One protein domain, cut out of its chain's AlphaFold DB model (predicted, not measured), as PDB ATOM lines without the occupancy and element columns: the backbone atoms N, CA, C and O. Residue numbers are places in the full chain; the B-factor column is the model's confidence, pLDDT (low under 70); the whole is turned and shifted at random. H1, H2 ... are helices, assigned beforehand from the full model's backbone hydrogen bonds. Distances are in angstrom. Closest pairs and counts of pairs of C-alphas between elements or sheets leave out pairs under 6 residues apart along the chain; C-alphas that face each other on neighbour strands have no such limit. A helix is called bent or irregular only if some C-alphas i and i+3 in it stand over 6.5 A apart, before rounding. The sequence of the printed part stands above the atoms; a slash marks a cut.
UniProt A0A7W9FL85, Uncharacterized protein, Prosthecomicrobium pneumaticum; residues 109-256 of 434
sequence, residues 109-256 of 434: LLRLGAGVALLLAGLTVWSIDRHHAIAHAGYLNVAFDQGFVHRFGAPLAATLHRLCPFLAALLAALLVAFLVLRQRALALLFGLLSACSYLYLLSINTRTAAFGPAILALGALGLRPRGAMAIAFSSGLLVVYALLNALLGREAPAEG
ATOM      1  N   LEU A 109     -65.603  30.228  37.436       62.72
ATOM      2  CA  LEU A 109     -64.503  29.891  36.540       62.72
ATOM      3  C   LEU A 109     -63.570  31.053  36.201       62.72
ATOM      4  O   LEU A 109     -62.368  30.841  36.123       62.72
ATOM      5  N   LEU A 110     -64.086  32.271  36.005       70.75
ATOM      6  CA  LEU A 110     -63.240  33.437  35.752       70.75
ATOM      7  C   LEU A 110     -62.441  33.797  37.013       70.75
ATOM      8  O   LEU A 110     -61.287  34.190  36.900       70.75
ATOM      9  N   ARG A 111     -63.018  33.607  38.212       72.94
ATOM     10  CA  ARG A 111     -62.300  33.793  39.489       72.94
ATOM     11  C   ARG A 111     -61.231  32.727  39.697       72.94
ATOM     12  O   ARG A 111     -60.102  33.064  40.026       72.94
ATOM     13  N   LEU A 112     -61.578  31.460  39.477       74.88
ATOM     14  CA  LEU A 112     -60.637  30.345  39.584       74.88
ATOM     15  C   LEU A 112     -59.514  30.476  38.553       74.88
ATOM     16  O   LEU A 112     -58.347  30.377  38.909       74.88
ATOM     17  N   GLY A 113     -59.851  30.785  37.301       75.62
ATOM     18  CA  GLY A 113     -58.882  31.034  36.236       75.62
ATOM     19  C   GLY A 113     -57.974  32.224  36.542       75.62
ATOM     20  O   GLY A 113     -56.766  32.126  36.353       75.62
ATOM     21  N   ALA A 114     -58.526  33.312  37.088       79.56
ATOM     22  CA  ALA A 114     -57.744  34.444  37.581       79.56
ATOM     23  C   ALA A 114     -56.795  34.035  38.720       79.56
ATOM     24  O   ALA A 114     -55.626  34.405  38.691       79.56
ATOM     25  N   GLY A 115     -57.265  33.238  39.684       82.19
ATOM     26  CA  GLY A 115     -56.444  32.713  40.779       82.19
ATOM     27  C   GLY A 115     -55.306  31.813  40.293       82.19
ATOM     28  O   GLY A 115     -54.165  31.982  40.715       82.19
ATOM     29  N   VAL A 116     -55.584  30.910  39.349       81.94
ATOM     30  CA  VAL A 116     -54.561  30.055  38.724       81.94
ATOM     31  C   VAL A 116     -53.565  30.894  37.926       81.94
ATOM     32  O   VAL A 116     -52.364  30.679  38.046       81.94
ATOM     33  N   ALA A 117     -54.026  31.883  37.154       83.06
ATOM     34  CA  ALA A 117     -53.143  32.785  36.417       83.06
ATOM     35  C   ALA A 117     -52.229  33.586  37.359       83.06
ATOM     36  O   ALA A 117     -51.040  33.715  37.084       83.06
ATOM     37  N   LEU A 118     -52.756  34.068  38.491       85.88
ATOM     38  CA  LEU A 118     -51.977  34.747  39.531       85.88
ATOM     39  C   LEU A 118     -50.917  33.828  40.142       85.88
ATOM     40  O   LEU A 118     -49.761  34.229  40.264       85.88
ATOM     41  N   LEU A 119     -51.292  32.591  40.479       85.06
ATOM     42  CA  LEU A 119     -50.361  31.593  41.002       85.06
ATOM     43  C   LEU A 119     -49.241  31.303  39.995       85.06
ATOM     44  O   LEU A 119     -48.067  31.354  40.352       85.06
ATOM     45  N   LEU A 120     -49.588  31.044  38.733       84.75
ATOM     46  CA  LEU A 120     -48.612  30.767  37.679       84.75
ATOM     47  C   LEU A 120     -47.697  31.966  37.409       84.75
ATOM     48  O   LEU A 120     -46.501  31.773  37.203       84.75
ATOM     49  N   ALA A 121     -48.224  33.193  37.455       83.50
ATOM     50  CA  ALA A 121     -47.421  34.411  37.352       83.50
ATOM     51  C   ALA A 121     -46.429  34.527  38.508       83.50
ATOM     52  O   ALA A 121     -45.241  34.724  38.265       83.50
ATOM     53  N   GLY A 122     -46.889  34.326  39.746       82.88
ATOM     54  CA  GLY A 122     -46.024  34.339  40.926       82.88
ATOM     55  C   GLY A 122     -44.924  33.278  40.864       82.88
ATOM     56  O   GLY A 122     -43.758  33.590  41.091       82.88
ATOM     57  N   LEU A 123     -45.271  32.043  40.483       82.69
ATOM     58  CA  LEU A 123     -44.302  30.955  40.315       82.69
ATOM     59  C   LEU A 123     -43.296  31.245  39.197       82.69
ATOM     60  O   LEU A 123     -42.110  30.981  39.367       82.69
ATOM     61  N   THR A 124     -43.745  31.817  38.077       80.38
ATOM     62  CA  THR A 124     -42.856  32.191  36.966       80.38
ATOM     63  C   THR A 124     -41.855  33.249  37.419       80.38
ATOM     64  O   THR A 124     -40.656  33.057  37.236       80.38
ATOM     65  N   VAL A 125     -42.324  34.316  38.077       82.88
ATOM     66  CA  VAL A 125     -41.459  35.379  38.617       82.88
ATOM     67  C   VAL A 125     -40.455  34.819  39.625       82.88
ATOM     68  O   VAL A 125     -39.295  35.211  39.603       82.88
ATOM     69  N   TRP A 126     -40.874  33.885  40.482       81.81
ATOM     70  CA  TRP A 126     -39.975  33.253  41.447       81.81
ATOM     71  C   TRP A 126     -38.942  32.324  40.790       81.81
ATOM     72  O   TRP A 126     -37.814  32.237  41.264       81.81
ATOM     73  N   SER A 127     -39.294  31.652  39.691       79.06
ATOM     74  CA  SER A 127     -38.392  30.708  39.016       79.06
ATOM     75  C   SER A 127     -37.221  31.362  38.272       79.06
ATOM     76  O   SER A 127     -36.242  30.685  37.958       79.06
ATOM     77  N   ILE A 128     -37.321  32.657  37.965       79.00
ATOM     78  CA  ILE A 128     -36.337  33.379  37.159       79.00
ATOM     79  C   ILE A 128     -35.220  33.914  38.063       79.00
ATOM     80  O   ILE A 128     -35.490  34.610  39.044       79.00
ATOM     81  N   ASP A 129     -33.963  33.645  37.699       78.69
ATOM     82  CA  ASP A 129     -32.815  34.296  38.332       78.69
ATOM     83  C   ASP A 129     -32.862  35.808  38.050       78.69
ATOM     84  O   ASP A 129     -32.894  36.256  36.901       78.69
ATOM     85  N   ARG A 130     -32.863  36.610  39.119       79.38
ATOM     86  CA  ARG A 130     -32.972  38.073  39.048       79.38
ATOM     87  C   ARG A 130     -31.796  38.711  38.321       79.38
ATOM     88  O   ARG A 130     -32.009  39.695  37.618       79.38
ATOM     89  N   HIS A 131     -30.586  38.173  38.463       72.50
ATOM     90  CA  HIS A 131     -29.422  38.697  37.752       72.50
ATOM     91  C   HIS A 131     -29.564  38.460  36.249       72.50
ATOM     92  O   HIS A 131     -29.385  39.396  35.477       72.50
ATOM     93  N   HIS A 132     -30.018  37.269  35.853       68.81
ATOM     94  CA  HIS A 132     -30.280  36.945  34.450       68.81
ATOM     95  C   HIS A 132     -31.464  37.723  33.861       68.81
ATOM     96  O   HIS A 132     -31.423  38.123  32.698       68.81
ATOM     97  N   ALA A 133     -32.505  37.992  34.657       68.50
ATOM     98  CA  ALA A 133     -33.615  38.851  34.242       68.50
ATOM     99  C   ALA A 133     -33.166  40.292  33.957       68.50
ATOM    100  O   ALA A 133     -33.745  40.964  33.102       68.50
ATOM    101  N   ILE A 134     -32.157  40.776  34.687       73.31
ATOM    102  CA  ILE A 134     -31.603  42.119  34.512       73.31
ATOM    103  C   ILE A 134     -30.666  42.152  33.302       73.31
ATOM    104  O   ILE A 134     -30.849  43.019  32.448       73.31
ATOM    105  N   ALA A 135     -29.713  41.221  33.204       68.81
ATOM    106  CA  ALA A 135     -28.760  41.145  32.100       68.81
ATOM    107  C   ALA A 135     -28.212  39.719  31.909       68.81
ATOM    108  O   ALA A 135     -27.838  39.062  32.881       68.81
ATOM    109  N   HIS A 136     -28.103  39.249  30.665       70.12
ATOM    110  CA  HIS A 136     -27.414  37.996  30.336       70.12
ATOM    111  C   HIS A 136     -26.899  37.970  28.891       70.12
ATOM    112  O   HIS A 136     -27.366  38.712  28.034       70.12
ATOM    113  N   ALA A 137     -25.929  37.094  28.616       49.38
ATOM    114  CA  ALA A 137     -25.184  37.047  27.355       49.38
ATOM    115  C   ALA A 137     -25.856  36.225  26.225       49.38
ATOM    116  O   ALA A 137     -25.158  35.658  25.387       49.38
ATOM    117  N   GLY A 138     -27.195  36.121  26.193       52.72
ATOM    118  CA  GLY A 138     -27.905  35.637  24.998       52.72
ATOM    119  C   GLY A 138     -29.197  34.833  25.203       52.72
ATOM    120  O   GLY A 138     -29.374  34.141  26.202       52.72
ATOM    121  N   TYR A 139     -30.016  34.843  24.146       45.72
ATOM    122  CA  TYR A 139     -31.396  34.345  23.980       45.72
ATOM    123  C   TYR A 139     -31.796  32.984  24.575       45.72
ATOM    124  O   TYR A 139     -32.981  32.695  24.739       45.72
ATOM    125  N   LEU A 140     -30.850  32.083  24.842       50.62
ATOM    126  CA  LEU A 140     -31.144  30.649  25.037       50.62
ATOM    127  C   LEU A 140     -30.801  30.130  26.423       50.62
ATOM    128  O   LEU A 140     -31.268  29.057  26.811       50.62
ATOM    129  N   ASN A 141     -29.989  30.882  27.156       55.56
ATOM    130  CA  ASN A 141     -29.453  30.460  28.435       55.56
ATOM    131  C   ASN A 141     -30.205  31.182  29.546       55.56
ATOM    132  O   ASN A 141     -29.655  32.016  30.262       55.56
ATOM    133  N   VAL A 142     -31.492  30.861  29.679       63.22
ATOM    134  CA  VAL A 142     -32.256  31.296  30.847       63.22
ATOM    135  C   VAL A 142     -31.728  30.524  32.045       63.22
ATOM    136  O   VAL A 142     -31.983  29.326  32.178       63.22
ATOM    137  N   ALA A 143     -30.981  31.200  32.915       66.88
ATOM    138  CA  ALA A 143     -30.675  30.639  34.215       66.88
ATOM    139  C   ALA A 143     -31.896  30.762  35.127       66.88
ATOM    140  O   ALA A 143     -32.610  31.770  35.153       66.88
ATOM    141  N   PHE A 144     -32.129  29.697  35.877       78.06
ATOM    142  CA  PHE A 144     -33.195  29.627  36.857       78.06
ATOM    143  C   PHE A 144     -32.636  29.911  38.247       78.06
ATOM    144  O   PHE A 144     -31.481  29.588  38.536       78.06
ATOM    145  N   ASP A 145     -33.476  30.476  39.116       81.94
ATOM    146  CA  ASP A 145     -33.126  30.665  40.521       81.94
ATOM    147  C   ASP A 145     -32.768  29.310  41.151       81.94
ATOM    148  O   ASP A 145     -33.565  28.367  41.142       81.94
ATOM    149  N   GLN A 146     -31.554  29.198  41.693       82.88
ATOM    150  CA  GLN A 146     -31.047  27.930  42.230       82.88
ATOM    151  C   GLN A 146     -31.867  27.453  43.434       82.88
ATOM    152  O   GLN A 146     -32.058  26.250  43.615       82.88
ATOM    153  N   GLY A 147     -32.415  28.377  44.232       82.69
ATOM    154  CA  GLY A 147     -33.313  28.049  45.337       82.69
ATOM    155  C   GLY A 147     -34.633  27.449  44.851       82.69
ATOM    156  O   GLY A 147     -35.120  26.474  45.429       82.69
ATOM    157  N   PHE A 148     -35.193  27.983  43.765       85.06
ATOM    158  CA  PHE A 148     -36.372  27.430  43.104       85.06
ATOM    159  C   PHE A 148     -36.082  26.049  42.503       85.06
ATOM    160  O   PHE A 148     -36.829  25.101  42.754       85.06
ATOM    161  N   VAL A 149     -34.981  25.909  41.756       84.88
ATOM    162  CA  VAL A 149     -34.566  24.637  41.140       84.88
ATOM    163  C   VAL A 149     -34.321  23.563  42.197       84.88
ATOM    164  O   VAL A 149     -34.783  22.439  42.025       84.88
ATOM    165  N   HIS A 150     -33.672  23.897  43.312       86.25
ATOM    166  CA  HIS A 150     -33.462  22.959  44.415       86.25
ATOM    167  C   HIS A 150     -34.788  22.476  45.027       86.25
ATOM    168  O   HIS A 150     -34.910  21.317  45.412       86.25
ATOM    169  N   ARG A 151     -35.800  23.351  45.132       88.31
ATOM    170  CA  ARG A 151     -37.093  23.016  45.758       88.31
ATOM    171  C   ARG A 151     -38.047  22.263  44.838       88.31
ATOM    172  O   ARG A 151     -38.763  21.387  45.311       88.31
ATOM    173  N   PHE A 152     -38.095  22.624  43.558       85.88
ATOM    174  CA  PHE A 152     -39.121  22.129  42.630       85.88
ATOM    175  C   PHE A 152     -38.569  21.417  41.391       85.88
ATOM    176  O   PHE A 152     -39.338  20.884  40.590       85.88
ATOM    177  N   GLY A 153     -37.249  21.403  41.220       84.81
ATOM    178  CA  GLY A 153     -36.566  20.805  40.081       84.81
ATOM    179  C   GLY A 153     -36.470  21.723  38.859       84.81
ATOM    180  O   GLY A 153     -37.345  22.543  38.567       84.81
ATOM    181  N   ALA A 154     -35.405  21.525  38.080       80.94
ATOM    182  CA  ALA A 154     -35.185  22.210  36.805       80.94
ATOM    183  C   ALA A 154     -36.315  21.995  35.768       80.94
ATOM    184  O   ALA A 154     -36.656  22.954  35.068       80.94
ATOM    185  N   PRO A 155     -36.962  20.808  35.669       80.00
ATOM    186  CA  PRO A 155     -38.050  20.599  34.711       80.00
ATOM    187  C   PRO A 155     -39.254  21.522  34.933       80.00
ATOM    188  O   PRO A 155     -39.858  21.986  33.959       80.00
ATOM    189  N   LEU A 156     -39.602  21.827  36.192       78.69
ATOM    190  CA  LEU A 156     -40.707  22.740  36.488       78.69
ATOM    191  C   LEU A 156     -40.348  24.179  36.107       78.69
ATOM    192  O   LEU A 156     -41.149  24.838  35.447       78.69
ATOM    193  N   ALA A 157     -39.146  24.642  36.459       79.81
ATOM    194  CA  ALA A 157     -38.673  25.984  36.110       79.81
ATOM    195  C   ALA A 157     -38.678  26.206  34.585       79.81
ATOM    196  O   ALA A 157     -39.266  27.168  34.084       79.81
ATOM    197  N   ALA A 158     -38.153  25.236  33.828       76.12
ATOM    198  CA  ALA A 158     -38.188  25.260  32.368       76.12
ATOM    199  C   ALA A 158     -39.623  25.248  31.810       76.12
ATOM    200  O   ALA A 158     -39.914  25.914  30.814       76.12
ATOM    201  N   THR A 159     -40.535  24.510  32.448       78.12
ATOM    202  CA  THR A 159     -41.948  24.474  32.048       78.12
ATOM    203  C   THR A 159     -42.623  25.825  32.270       78.12
ATOM    204  O   THR A 159     -43.281  26.317  31.354       78.12
ATOM    205  N   LEU A 160     -42.432  26.452  33.433       80.06
ATOM    206  CA  LEU A 160     -42.997  27.767  33.755       80.06
ATOM    207  C   LEU A 160     -42.507  28.845  32.787       80.06
ATOM    208  O   LEU A 160     -43.316  29.587  32.230       80.06
ATOM    209  N   HIS A 161     -41.207  28.867  32.495       78.25
ATOM    210  CA  HIS A 161     -40.649  29.804  31.527       78.25
ATOM    211  C   HIS A 161     -41.258  29.618  30.123       78.25
ATOM    212  O   HIS A 161     -41.714  30.582  29.505       78.25
ATOM    213  N   ARG A 162     -41.400  28.370  29.650       77.56
ATOM    214  CA  ARG A 162     -42.073  28.060  28.368       77.56
ATOM    215  C   ARG A 162     -43.564  28.417  28.359       77.56
ATOM    216  O   ARG A 162     -44.140  28.572  27.283       77.56
ATOM    217  N   LEU A 163     -44.198  28.521  29.528       79.00
ATOM    218  CA  LEU A 163     -45.586  28.962  29.674       79.00
ATOM    219  C   LEU A 163     -45.728  30.487  29.708       79.00
ATOM    220  O   LEU A 163     -46.840  30.973  29.516       79.00
ATOM    221  N   CYS A 164     -44.647  31.252  29.887       81.00
ATOM    222  CA  CYS A 164     -44.712  32.707  30.027       81.00
ATOM    223  C   CYS A 164     -45.441  33.415  28.858       81.00
ATOM    224  O   CYS A 164     -46.340  34.212  29.134       81.00
ATOM    225  N   PRO A 165     -45.201  33.083  27.570       79.31
ATOM    226  CA  PRO A 165     -45.979  33.656  26.465       79.31
ATOM    227  C   PRO A 165     -47.485  33.371  26.550       79.31
ATOM    228  O   PRO A 165     -48.313  34.239  26.270       79.31
ATOM    229  N   PHE A 166     -47.850  32.155  26.966       78.12
ATOM    230  CA  PHE A 166     -49.247  31.743  27.136       78.12
ATOM    231  C   PHE A 166     -49.896  32.480  28.302       78.12
ATOM    232  O   PHE A 166     -51.042  32.919  28.209       78.12
ATOM    233  N   LEU A 167     -49.149  32.643  29.390       82.50
ATOM    234  CA  LEU A 167     -49.585  33.388  30.553       82.50
ATOM    235  C   LEU A 167     -49.785  34.868  30.211       82.50
ATOM    236  O   LEU A 167     -50.827  35.415  30.548       82.50
ATOM    237  N   ALA A 168     -48.865  35.493  29.474       83.00
ATOM    238  CA  ALA A 168     -49.010  36.873  29.006       83.00
ATOM    239  C   ALA A 168     -50.289  37.057  28.172       83.00
ATOM    240  O   ALA A 168     -51.053  37.998  28.393       83.00
ATOM    241  N   ALA A 169     -50.564  36.118  27.260       80.94
ATOM    242  CA  ALA A 169     -51.786  36.116  26.465       80.94
ATOM    243  C   ALA A 169     -53.053  35.972  27.332       80.94
ATOM    244  O   ALA A 169     -54.029  36.702  27.144       80.94
ATOM    245  N   LEU A 170     -53.029  35.062  28.311       82.25
ATOM    246  CA  LEU A 170     -54.130  34.857  29.253       82.25
ATOM    247  C   LEU A 170     -54.380  36.099  30.120       82.25
ATOM    248  O   LEU A 170     -55.530  36.501  30.290       82.25
ATOM    249  N   LEU A 171     -53.323  36.729  30.638       86.38
ATOM    250  CA  LEU A 171     -53.410  37.946  31.446       86.38
ATOM    251  C   LEU A 171     -54.003  39.110  30.642       86.38
ATOM    252  O   LEU A 171     -54.902  39.788  31.140       86.38
ATOM    253  N   ALA A 172     -53.579  39.295  29.387       86.56
ATOM    254  CA  ALA A 172     -54.149  40.300  28.489       86.56
ATOM    255  C   ALA A 172     -55.635  40.028  28.179       86.56
ATOM    256  O   ALA A 172     -56.456  40.948  28.184       86.56
ATOM    257  N   ALA A 173     -56.016  38.764  27.971       81.50
ATOM    258  CA  ALA A 173     -57.413  38.385  27.765       81.50
ATOM    259  C   ALA A 173     -58.275  38.642  29.017       81.50
ATOM    260  O   ALA A 173     -59.392  39.159  28.911       81.50
ATOM    261  N   LEU A 174     -57.756  38.329  30.208       83.75
ATOM    262  CA  LEU A 174     -58.420  38.608  31.482       83.75
ATOM    263  C   LEU A 174     -58.542  40.116  31.737       83.75
ATOM    264  O   LEU A 174     -59.607  40.568  32.153       83.75
ATOM    265  N   LEU A 175     -57.514  40.908  31.416       88.38
ATOM    266  CA  LEU A 175     -57.579  42.373  31.439       88.38
ATOM    267  C   LEU A 175     -58.749  42.885  30.589       88.38
ATOM    268  O   LEU A 175     -59.591  43.630  31.093       88.38
ATOM    269  N   VAL A 176     -58.844  42.453  29.329       83.62
ATOM    270  CA  VAL A 176     -59.952  42.822  28.432       83.62
ATOM    271  C   VAL A 176     -61.302  42.435  29.043       83.62
ATOM    272  O   VAL A 176     -62.230  43.249  29.061       83.62
ATOM    273  N   ALA A 177     -61.413  41.224  29.596       80.06
ATOM    274  CA  ALA A 177     -62.633  40.765  30.253       80.06
ATOM    275  C   ALA A 177     -63.025  41.668  31.435       80.06
ATOM    276  O   ALA A 177     -64.176  42.095  31.531       80.06
ATOM    277  N   PHE A 178     -62.080  42.011  32.314       84.25
ATOM    278  CA  PHE A 178     -62.348  42.856  33.479       84.25
ATOM    279  C   PHE A 178     -62.637  44.315  33.118       84.25
ATOM    280  O   PHE A 178     -63.455  44.945  33.795       84.25
ATOM    281  N   LEU A 179     -62.048  44.837  32.036       84.00
ATOM    282  CA  LEU A 179     -62.406  46.147  31.483       84.00
ATOM    283  C   LEU A 179     -63.873  46.177  31.040       84.00
ATOM    284  O   LEU A 179     -64.602  47.109  31.385       84.00
ATOM    285  N   VAL A 180     -64.333  45.136  30.339       78.06
ATOM    286  CA  VAL A 180     -65.735  45.022  29.903       78.06
ATOM    287  C   VAL A 180     -66.688  44.855  31.077       78.06
ATOM    288  O   VAL A 180     -67.721  45.519  31.130       78.06
ATOM    289  N   LEU A 181     -66.315  44.035  32.058       77.31
ATOM    290  CA  LEU A 181     -67.097  43.832  33.280       77.31
ATOM    291  C   LEU A 181     -67.038  45.034  34.238       77.31
ATOM    292  O   LEU A 181     -67.635  44.985  35.312       77.31
ATOM    293  N   ARG A 182     -66.324  46.109  33.869       83.00
ATOM    294  CA  ARG A 182     -66.119  47.330  34.665       83.00
ATOM    295  C   ARG A 182     -65.511  47.067  36.052       83.00
ATOM    296  O   ARG A 182     -65.658  47.879  36.963       83.00
ATOM    297  N   GLN A 183     -64.773  45.969  36.199       83.56
ATOM    298  CA  GLN A 183     -64.098  45.570  37.435       83.56
ATOM    299  C   GLN A 183     -62.722  46.237  37.516       83.56
ATOM    300  O   GLN A 183     -61.697  45.604  37.271       83.56
ATOM    301  N   ARG A 184     -62.694  47.540  37.831       88.62
ATOM    302  CA  ARG A 184     -61.486  48.386  37.729       88.62
ATOM    303  C   ARG A 184     -60.283  47.854  38.511       88.62
ATOM    304  O   ARG A 184     -59.183  47.872  37.979       88.62
ATOM    305  N   ALA A 185     -60.490  47.357  39.732       88.56
ATOM    306  CA  ALA A 185     -59.407  46.828  40.563       88.56
ATOM    307  C   ALA A 185     -58.756  45.581  39.940       88.56
ATOM    308  O   ALA A 185     -57.535  45.493  39.854       88.56
ATOM    309  N   LEU A 186     -59.571  44.648  39.436       87.00
ATOM    310  CA  LEU A 186     -59.072  43.457  38.745       87.00
ATOM    311  C   LEU A 186     -58.446  43.827  37.398       87.00
ATOM    312  O   LEU A 186     -57.375  43.331  37.075       87.00
ATOM    313  N   ALA A 187     -59.055  44.739  36.639       88.62
ATOM    314  CA  ALA A 187     -58.466  45.237  35.400       88.62
ATOM    315  C   ALA A 187     -57.088  45.873  35.649       88.62
ATOM    316  O   ALA A 187     -56.153  45.584  34.914       88.62
ATOM    317  N   LEU A 188     -56.926  46.669  36.711       91.94
ATOM    318  CA  LEU A 188     -55.631  47.242  37.083       91.94
ATOM    319  C   LEU A 188     -54.610  46.152  37.435       91.94
ATOM    320  O   LEU A 188     -53.509  46.165  36.894       91.94
ATOM    321  N   LEU A 189     -54.981  45.187  38.283       89.94
ATOM    322  CA  LEU A 189     -54.106  44.073  38.664       89.94
ATOM    323  C   LEU A 189     -53.636  43.273  37.440       89.94
ATOM    324  O   LEU A 189     -52.438  43.077  37.246       89.94
ATOM    325  N   PHE A 190     -54.566  42.841  36.587       88.69
ATOM    326  CA  PHE A 190     -54.237  42.090  35.373       88.69
ATOM    327  C   PHE A 190     -53.509  42.948  34.334       88.69
ATOM    328  O   PHE A 190     -52.675  42.425  33.599       88.69
ATOM    329  N   GLY A 191     -53.755  44.259  34.309       91.25
ATOM    330  CA  GLY A 191     -53.001  45.219  33.508       91.25
ATOM    331  C   GLY A 191     -51.539  45.303  33.925       91.25
ATOM    332  O   GLY A 191     -50.663  45.178  33.072       91.25
ATOM    333  N   LEU A 192     -51.270  45.423  35.227       92.38
ATOM    334  CA  LEU A 192     -49.911  45.417  35.772       92.38
ATOM    335  C   LEU A 192     -49.198  44.094  35.466       92.38
ATOM    336  O   LEU A 192     -48.089  44.105  34.943       92.38
ATOM    337  N   LEU A 193     -49.852  42.954  35.700       89.88
ATOM    338  CA  LEU A 193     -49.267  41.639  35.413       89.88
ATOM    339  C   LEU A 193     -49.013  41.422  33.918       89.88
ATOM    340  O   LEU A 193     -47.982  40.862  33.537       89.88
ATOM    341  N   SER A 194     -49.931  41.877  33.061       90.88
ATOM    342  CA  SER A 194     -49.754  41.839  31.609       90.88
ATOM    343  C   SER A 194     -48.599  42.739  31.168       90.88
ATOM    344  O   SER A 194     -47.841  42.340  30.290       90.88
ATOM    345  N   ALA A 195     -48.435  43.920  31.773       91.44
ATOM    346  CA  ALA A 195     -47.320  44.821  31.492       91.44
ATOM    347  C   ALA A 195     -45.979  44.219  31.940       91.44
ATOM    348  O   ALA A 195     -45.030  44.216  31.163       91.44
ATOM    349  N   CYS A 196     -45.910  43.627  33.137       90.00
ATOM    350  CA  CYS A 196     -44.718  42.913  33.602       90.00
ATOM    351  C   CYS A 196     -44.357  41.748  32.673       90.00
ATOM    352  O   CYS A 196     -43.199  41.600  32.291       90.00
ATOM    353  N   SER A 197     -45.349  40.950  32.263       88.81
ATOM    354  CA  SER A 197     -45.131  39.835  31.333       88.81
ATOM    355  C   SER A 197     -44.673  40.326  29.958       88.81
ATOM    356  O   SER A 197     -43.795  39.722  29.350       88.81
ATOM    357  N   TYR A 198     -45.233  41.439  29.477       91.31
ATOM    358  CA  TYR A 198     -44.803  42.087  28.242       91.31
ATOM    359  C   TYR A 198     -43.348  42.555  28.325       91.31
ATOM    360  O   TYR A 198     -42.567  42.198  27.453       91.31
ATOM    361  N   LEU A 199     -42.968  43.286  29.380       90.31
ATOM    362  CA  LEU A 199     -41.593  43.756  29.582       90.31
ATOM    363  C   LEU A 199     -40.604  42.595  29.673       90.31
ATOM    364  O   LEU A 199     -39.530  42.660  29.086       90.31
ATOM    365  N   TYR A 200     -40.988  41.516  30.353       87.19
ATOM    366  CA  TYR A 200     -40.176  40.309  30.409       87.19
ATOM    367  C   TYR A 200     -39.969  39.691  29.020       87.19
ATOM    368  O   TYR A 200     -38.832  39.494  28.600       87.19
ATOM    369  N   LEU A 201     -41.044  39.430  28.269       87.94
ATOM    370  CA  LEU A 201     -40.928  38.867  26.918       87.94
ATOM    371  C   LEU A 201     -40.168  39.805  25.967       87.94
ATOM    372  O   LEU A 201     -39.407  39.360  25.114       87.94
ATOM    373  N   LEU A 202     -40.349  41.110  26.118       89.38
ATOM    374  CA  LEU A 202     -39.620  42.104  25.346       89.38
ATOM    375  C   LEU A 202     -38.115  42.056  25.656       89.38
ATOM    376  O   LEU A 202     -37.304  42.126  24.743       89.38
ATOM    377  N   SER A 203     -37.753  41.868  26.928       87.19
ATOM    378  CA  SER A 203     -36.360  41.814  27.389       87.19
ATOM    379  C   SER A 203     -35.565  40.620  26.863       87.19
ATOM    380  O   SER A 203     -34.347  40.706  26.761       87.19
ATOM    381  N   ILE A 204     -36.253  39.538  26.491       82.62
ATOM    382  CA  ILE A 204     -35.662  38.362  25.835       82.62
ATOM    383  C   ILE A 204     -35.842  38.407  24.312       82.62
ATOM    384  O   ILE A 204     -35.853  37.374  23.655       82.62
ATOM    385  N   ASN A 205     -36.123  39.580  23.735       87.00
ATOM    386  CA  ASN A 205     -36.198  39.804  22.289       87.00
ATOM    387  C   ASN A 205     -37.117  38.840  21.511       87.00
ATOM    388  O   ASN A 205     -36.888  38.538  20.337       87.00
ATOM    389  N   THR A 206     -38.201  38.354  22.129       84.94
ATOM    390  CA  THR A 206     -39.107  37.400  21.473       84.94
ATOM    391  C   THR A 206     -40.288  38.076  20.784       84.94
ATOM    392  O   THR A 206     -40.971  38.936  21.343       84.94
ATOM    393  N   ARG A 207     -40.637  37.590  19.586       85.88
ATOM    394  CA  ARG A 207     -41.854  38.016  18.873       85.88
ATOM    395  C   ARG A 207     -43.131  37.718  19.652       85.88
ATOM    396  O   ARG A 207     -44.146  38.378  19.440       85.88
ATOM    397  N   THR A 208     -43.108  36.740  20.560       85.62
ATOM    398  CA  THR A 208     -44.284  36.420  21.377       85.62
ATOM    399  C   THR A 208     -44.662  37.556  22.327       85.62
ATOM    400  O   THR A 208     -45.801  37.587  22.790       85.62
ATOM    401  N   ALA A 209     -43.765  38.522  22.576       89.56
ATOM    402  CA  ALA A 209     -44.089  39.758  23.289       89.56
ATOM    403  C   ALA A 209     -45.241  40.530  22.618       89.56
ATOM    404  O   ALA A 209     -46.044  41.156  23.305       89.56
ATOM    405  N   ALA A 210     -45.400  40.418  21.294       90.88
ATOM    406  CA  ALA A 210     -46.483  41.062  20.556       90.88
ATOM    407  C   ALA A 210     -47.879  40.476  20.859       90.88
ATOM    408  O   ALA A 210     -48.886  41.139  20.613       90.88
ATOM    409  N   PHE A 211     -47.980  39.252  21.393       86.31
ATOM    410  CA  PHE A 211     -49.276  38.577  21.555       86.31
ATOM    411  C   PHE A 211     -50.183  39.269  22.574       86.31
ATOM    412  O   PHE A 211     -51.361  39.468  22.289       86.31
ATOM    413  N   GLY A 212     -49.652  39.666  23.734       88.25
ATOM    414  CA  GLY A 212     -50.430  40.366  24.764       88.25
ATOM    415  C   GLY A 212     -51.063  41.663  24.236       88.25
ATOM    416  O   GLY A 212     -52.291  41.785  24.252       88.25
ATOM    417  N   PRO A 213     -50.266  42.604  23.692       92.19
ATOM    418  CA  PRO A 213     -50.786  43.812  23.059       92.19
ATOM    419  C   PRO A 213     -51.739  43.531  21.887       92.19
ATOM    420  O   PRO A 213     -52.776  44.181  21.784       92.19
ATOM    421  N   ALA A 214     -51.472  42.531  21.040       88.88
ATOM    422  CA  ALA A 214     -52.387  42.172  19.952       88.88
ATOM    423  C   ALA A 214     -53.767  41.727  20.474       88.88
ATOM    424  O   ALA A 214     -54.796  42.162  19.953       88.88
ATOM    425  N   ILE A 215     -53.808  40.911  21.536       86.19
ATOM    426  CA  ILE A 215     -55.058  40.510  22.205       86.19
ATOM    427  C   ILE A 215     -55.778  41.724  22.771       86.19
ATOM    428  O   ILE A 215     -56.993  41.840  22.611       86.19
ATOM    429  N   LEU A 216     -55.047  42.633  23.416       88.25
ATOM    430  CA  LEU A 216     -55.621  43.849  23.979       88.25
ATOM    431  C   LEU A 216     -56.223  44.739  22.881       88.25
ATOM    432  O   LEU A 216     -57.350  45.210  23.035       88.25
ATOM    433  N   ALA A 217     -55.528  44.900  21.751       89.50
ATOM    434  CA  ALA A 217     -56.006  45.672  20.609       89.50
ATOM    435  C   ALA A 217     -57.281  45.072  20.001       89.50
ATOM    436  O   ALA A 217     -58.301  45.753  19.879       89.50
ATOM    437  N   LEU A 218     -57.246  43.781  19.664       83.94
ATOM    438  CA  LEU A 218     -58.373  43.080  19.042       83.94
ATOM    439  C   LEU A 218     -59.558  42.957  20.007       83.94
ATOM    440  O   LEU A 218     -60.707  43.133  19.605       83.94
ATOM    441  N   GLY A 219     -59.285  42.720  21.289       80.94
ATOM    442  CA  GLY A 219     -60.284  42.699  22.350       80.94
ATOM    443  C   GLY A 219     -60.964  44.055  22.532       80.94
ATOM    444  O   GLY A 219     -62.192  44.115  22.607       80.94
ATOM    445  N   ALA A 220     -60.197  45.149  22.528       83.81
ATOM    446  CA  ALA A 220     -60.735  46.504  22.590       83.81
ATOM    447  C   ALA A 220     -61.586  46.839  21.353       83.81
ATOM    448  O   ALA A 220     -62.708  47.320  21.499       83.81
ATOM    449  N   LEU A 221     -61.120  46.533  20.139       83.75
ATOM    450  CA  LEU A 221     -61.905  46.763  18.916       83.75
ATOM    451  C   LEU A 221     -63.178  45.907  18.865       83.75
ATOM    452  O   LEU A 221     -64.229  46.385  18.429       83.75
ATOM    453  N   GLY A 222     -63.091  44.657  19.322       76.19
ATOM    454  CA  GLY A 222     -64.201  43.711  19.327       76.19
ATOM    455  C   GLY A 222     -65.277  44.053  20.354       76.19
ATOM    456  O   GLY A 222     -66.460  43.941  20.054       76.19
ATOM    457  N   LEU A 223     -64.892  44.492  21.554       74.81
ATOM    458  CA  LEU A 223     -65.830  44.777  22.649       74.81
ATOM    459  C   LEU A 223     -66.241  46.249  22.733       74.81
ATOM    460  O   LEU A 223     -67.213  46.570  23.414       74.81
ATOM    461  N   ARG A 224     -65.510  47.133  22.045       81.06
ATOM    462  CA  ARG A 224     -65.756  48.578  21.965       81.06
ATOM    463  C   ARG A 224     -65.984  49.258  23.332       81.06
ATOM    464  O   ARG A 224     -66.951  50.007  23.472       81.06
ATOM    465  N   PRO A 225     -65.131  49.046  24.360       78.06
ATOM    466  CA  PRO A 225     -65.204  49.856  25.573       78.06
ATOM    467  C   PRO A 225     -64.974  51.345  25.256       78.06
ATOM    468  O   PRO A 225     -64.468  51.712  24.192       78.06
ATOM    469  N   ARG A 226     -65.301  52.236  26.199       80.50
ATOM    470  CA  ARG A 226     -64.930  53.657  26.077       80.50
ATOM    471  C   ARG A 226     -63.411  53.768  25.900       80.50
ATOM    472  O   ARG A 226     -62.666  53.183  26.679       80.50
ATOM    473  N   GLY A 227     -62.970  54.489  24.869       85.38
ATOM    474  CA  GLY A 227     -61.548  54.604  24.523       85.38
ATOM    475  C   GLY A 227     -60.971  53.418  23.738       85.38
ATOM    476  O   GLY A 227     -59.756  53.355  23.577       85.38
ATOM    477  N   ALA A 228     -61.800  52.502  23.219       85.75
ATOM    478  CA  ALA A 228     -61.353  51.330  22.456       85.75
ATOM    479  C   ALA A 228     -60.330  51.650  21.357       85.75
ATOM    480  O   ALA A 228     -59.343  50.938  21.230       85.75
ATOM    481  N   MET A 229     -60.543  52.731  20.599       90.38
ATOM    482  CA  MET A 229     -59.624  53.146  19.534       90.38
ATOM    483  C   MET A 229     -58.252  53.547  20.073       90.38
ATOM    484  O   MET A 229     -57.245  53.163  19.494       90.38
ATOM    485  N   ALA A 230     -58.202  54.267  21.197       92.25
ATOM    486  CA  ALA A 230     -56.941  54.650  21.825       92.25
ATOM    487  C   ALA A 230     -56.191  53.419  22.353       92.25
ATOM    488  O   ALA A 230     -54.995  53.297  22.111       92.25
ATOM    489  N   ILE A 231     -56.901  52.482  22.998       90.44
ATOM    490  CA  ILE A 231     -56.328  51.207  23.467       90.44
ATOM    491  C   ILE A 231     -55.806  50.385  22.286       90.44
ATOM    492  O   ILE A 231     -54.707  49.840  22.350       90.44
ATOM    493  N   ALA A 232     -56.581  50.292  21.206       90.94
ATOM    494  CA  ALA A 232     -56.202  49.539  20.019       90.94
ATOM    495  C   ALA A 232     -54.996  50.152  19.309       90.94
ATOM    496  O   ALA A 232     -54.079  49.427  18.936       90.94
ATOM    497  N   PHE A 233     -54.972  51.478  19.173       94.00
ATOM    498  CA  PHE A 233     -53.861  52.202  18.572       94.00
ATOM    499  C   PHE A 233     -52.579  52.053  19.399       94.00
ATOM    500  O   PHE A 233     -51.561  51.624  18.861       94.00
ATOM    501  N   SER A 234     -52.629  52.316  20.711       94.75
ATOM    502  CA  SER A 234     -51.454  52.186  21.583       94.75
ATOM    503  C   SER A 234     -50.939  50.748  21.640       94.75
ATOM    504  O   SER A 234     -49.739  50.513  21.521       94.75
ATOM    505  N   SER A 235     -51.840  49.770  21.735       93.88
ATOM    506  CA  SER A 235     -51.470  48.354  21.715       93.88
ATOM    507  C   SER A 235     -50.906  47.927  20.358       93.88
ATOM    508  O   SER A 235     -49.974  47.132  20.315       93.88
ATOM    509  N   GLY A 236     -51.414  48.479  19.253       93.19
ATOM    510  CA  GLY A 236     -50.865  48.269  17.913       93.19
ATOM    511  C   GLY A 236     -49.440  48.805  17.770       93.19
ATOM    512  O   GLY A 236     -48.582  48.117  17.222       93.19
ATOM    513  N   LEU A 237     -49.149  49.980  18.339       94.06
ATOM    514  CA  LEU A 237     -47.780  50.501  18.402       94.06
ATOM    515  C   LEU A 237     -46.861  49.588  19.223       94.06
ATOM    516  O   LEU A 237     -45.739  49.324  18.798       94.06
ATOM    517  N   LEU A 238     -47.341  49.045  20.349       94.62
ATOM    518  CA  LEU A 238     -46.584  48.064  21.137       94.62
ATOM    519  C   LEU A 238     -46.343  46.755  20.369       94.62
ATOM    520  O   LEU A 238     -45.270  46.174  20.499       94.62
ATOM    521  N   VAL A 239     -47.293  46.298  19.540       93.75
ATOM    522  CA  VAL A 239     -47.079  45.155  18.632       93.75
ATOM    523  C   VAL A 239     -45.940  45.450  17.660       93.75
ATOM    524  O   VAL A 239     -45.020  44.643  17.546       93.75
ATOM    525  N   VAL A 240     -45.980  46.600  16.980       93.19
ATOM    526  CA  VAL A 240     -44.931  46.995  16.024       93.19
ATOM    527  C   VAL A 240     -43.581  47.094  16.725       93.19
ATOM    528  O   VAL A 240     -42.604  46.516  16.254       93.19
ATOM    529  N   TYR A 241     -43.542  47.749  17.884       93.75
ATOM    530  CA  TYR A 241     -42.338  47.870  18.693       93.75
ATOM    531  C   TYR A 241     -41.783  46.500  19.104       93.75
ATOM    532  O   TYR A 241     -40.603  46.243  18.901       93.75
ATOM    533  N   ALA A 242     -42.618  45.586  19.605       93.31
ATOM    534  CA  ALA A 242     -42.192  44.240  19.985       93.31
ATOM    535  C   ALA A 242     -41.625  43.442  18.799       93.31
ATOM    536  O   ALA A 242     -40.667  42.686  18.962       93.31
ATOM    537  N   LEU A 243     -42.186  43.614  17.598       92.75
ATOM    538  CA  LEU A 243     -41.676  42.966  16.390       92.75
ATOM    539  C   LEU A 243     -40.339  43.562  15.926       92.75
ATOM    540  O   LEU A 243     -39.469  42.797  15.514       92.75
ATOM    541  N   LEU A 244     -40.159  44.885  16.020       92.56
ATOM    542  CA  LEU A 244     -38.878  45.550  15.745       92.56
ATOM    543  C   LEU A 244     -37.812  45.154  16.767       92.56
ATOM    544  O   LEU A 244     -36.706  44.782  16.389       92.56
ATOM    545  N   ASN A 245     -38.167  45.156  18.050       90.88
ATOM    546  CA  ASN A 245     -37.309  44.708  19.141       90.88
ATOM    547  C   ASN A 245     -36.849  43.263  18.911       90.88
ATOM    548  O   ASN A 245     -35.675  42.956  19.058       90.88
ATOM    549  N   ALA A 246     -37.752  42.373  18.493       89.81
ATOM    550  CA  ALA A 246     -37.401  40.991  18.179       89.81
ATOM    551  C   ALA A 246     -36.540  40.833  16.914       89.81
ATOM    552  O   ALA A 246     -35.895  39.801  16.757       89.81
ATOM    553  N   LEU A 247     -36.548  41.802  15.994       89.25
ATOM    554  CA  LEU A 247     -35.653  41.817  14.834       89.25
ATOM    555  C   LEU A 247     -34.252  42.282  15.234       89.25
ATOM    556  O   LEU A 247     -33.286  41.566  14.997       89.25
ATOM    557  N   LEU A 248     -34.164  43.438  15.893       88.81
ATOM    558  CA  LEU A 248     -32.902  44.038  16.334       88.81
ATOM    559  C   LEU A 248     -32.204  43.188  17.401       88.81
ATOM    560  O   LEU A 248     -30.989  43.028  17.392       88.81
ATOM    561  N   GLY A 249     -32.984  42.602  18.305       82.62
ATOM    562  CA  GLY A 249     -32.476  41.834  19.432       82.62
ATOM    563  C   GLY A 249     -31.886  40.468  19.079       82.62
ATOM    564  O   GLY A 249     -31.180  39.893  19.898       82.62
ATOM    565  N   ARG A 250     -32.122  39.946  17.866       76.69
ATOM    566  CA  ARG A 250     -31.541  38.665  17.406       76.69
ATOM    567  C   ARG A 250     -30.028  38.708  17.242       76.69
ATOM    568  O   ARG A 250     -29.389  37.662  17.279       76.69
ATOM    569  N   GLU A 251     -29.489  39.899  17.025       73.25
ATOM    570  CA  GLU A 251     -28.059  40.142  16.834       73.25
ATOM    571  C   GLU A 251     -27.438  40.817  18.064       73.25
ATOM    572  O   GLU A 251     -26.254  41.152  18.064       73.25
ATOM    573  N   ALA A 252     -28.225  41.019  19.129       77.50
ATOM    574  CA  ALA A 252     -27.748  41.671  20.332       77.50
ATOM    575  C   ALA A 252     -26.784  40.747  21.103       77.50
ATOM    576  O   ALA A 252     -27.080  39.567  21.304       77.50
ATOM    577  N   PRO A 253     -25.647  41.273  21.591       73.00
ATOM    578  CA  PRO A 253     -24.697  40.497  22.387       73.00
ATOM    579  C   PRO A 253     -25.216  40.188  23.801       73.00
ATOM    580  O   PRO A 253     -24.654  39.346  24.497       73.00
ATOM    581  N   ALA A 254     -26.262  40.892  24.241       77.62
ATOM    582  CA  ALA A 254     -26.862  40.744  25.553       77.62
ATOM    583  C   ALA A 254     -28.378  40.968  25.507       77.62
ATOM    584  O   ALA A 254     -28.907  41.653  24.630       77.62
ATOM    585  N   GLU A 255     -29.053  40.412  26.503       81.94
ATOM    586  CA  GLU A 255     -30.494  40.469  26.711       81.94
ATOM    587  C   GLU A 255     -30.813  40.774  28.178       81.94
ATOM    588  O   GLU A 255     -29.931  40.747  29.038       81.94
ATOM    589  N   GLY A 256     -32.081  41.043  28.483       82.56
ATOM    590  CA  GLY A 256     -32.548  41.378  29.826       82.56
ATOM    591  C   GLY A 256     -33.098  42.798  29.931       82.56
ATOM    592  O   GLY A 256     -33.046  43.598  28.996       82.56
TER     593      GLY A 256
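This is residues 109 to 256 of the 434 residues of an uncharacterized protein of Prosthecomicrobium pneumaticum (UniProt A0A7W9FL85). Five long helical stretches, H1, H4b, H5, H6 and H7, form a flat up-and-down bundle, each running against the one before it in the chain, with H1 along one edge, H7 along the opposite edge, and H4b, H5 and H6 between them. The short helices H2 and H3, the arm H4a and the long link between H2 and H3 gather toward one end of the bundle. The printed part has 148 residues with seven named helices, H1 to H7 in order, and no named strand; its class is all helix. It is compact, with a radius of gyration of the C-alphas of 15.9 A, and spans 45 by 36 by 18 A.

Find C-alpha 109 at (-64.503, 29.891, 36.540); from there H1, residues 109 to 127, runs 26.2 A. Next come H2, residues 130 to 134, and H3, residues 146 to 152. H4, residues 154 to 180, was assigned as one helix by its hydrogen bonds, but it is bent: C-alphas 162 and 165 are 7.1 A apart. Read it as the arms H4a, residues 154 to 162, and H4b, residues 165 to 180, the latter 23.1 A long, with a steep tilt of 49 degrees between them. H5, residues 184 to 203, is 28.0 A long. H6, residues 207 to 223, is 25.2 A long and only just irregular, with C-alphas 209 and 212 6.54 A apart. H7, residues 228 to 251, is 35.6 A long and ends at C-alpha 251 at (-28.059, 40.142, 16.834).

Begin at H4b, which touches H5 at Phe 178 and Ala 187, their closest C-alphas, 4.9 A apart; this helical hairpin has a shallow tilt of 27 degrees, opposite ways. H4b also touches H6, closest at the C-alphas of Ala 169 and Gly 212, 4.8 A, the same way at 19 degrees, a shallow tilt. H6 and H7 form another hairpin, closest at the C-alphas of Ala 217 and Ala 232, 3.9 A, at a shallow tilt of 11 degrees. Residues 114 to 121 of H1 touch H4b, closest at the C-alphas of Ala 117 and Leu 167, 6.9 A, at a steep tilt of 40 degrees. H1 touches H4a too, closest at the C-alphas of Thr 124 and Leu 160, 5.5 A. H3 and H4a only just touch, only at the corner, with 3 pairs of C-alphas within 8 A, the closest being Val 149 and Ala 157 at 6.6 A. H2 touches no helix, and H1 is apart from H6 and H7. In the backbones of H1, H2, H3, H4a, H4b and H5 every O i to N i+4 pair is within hydrogen-bond range; in H6 it is 10 of 13 and in H7 18 of 20.

Look at His 150 and Arg 226 for the two C-alphas farthest apart, 47.6 A. The printed part has no cut; the link from H2 to H3, 11 residues, is long, and the other links are tight. The mean pLDDT of the printed part is 82.5, and the residues under 70 are 109, 132 to 133, 135 and 137 to 143.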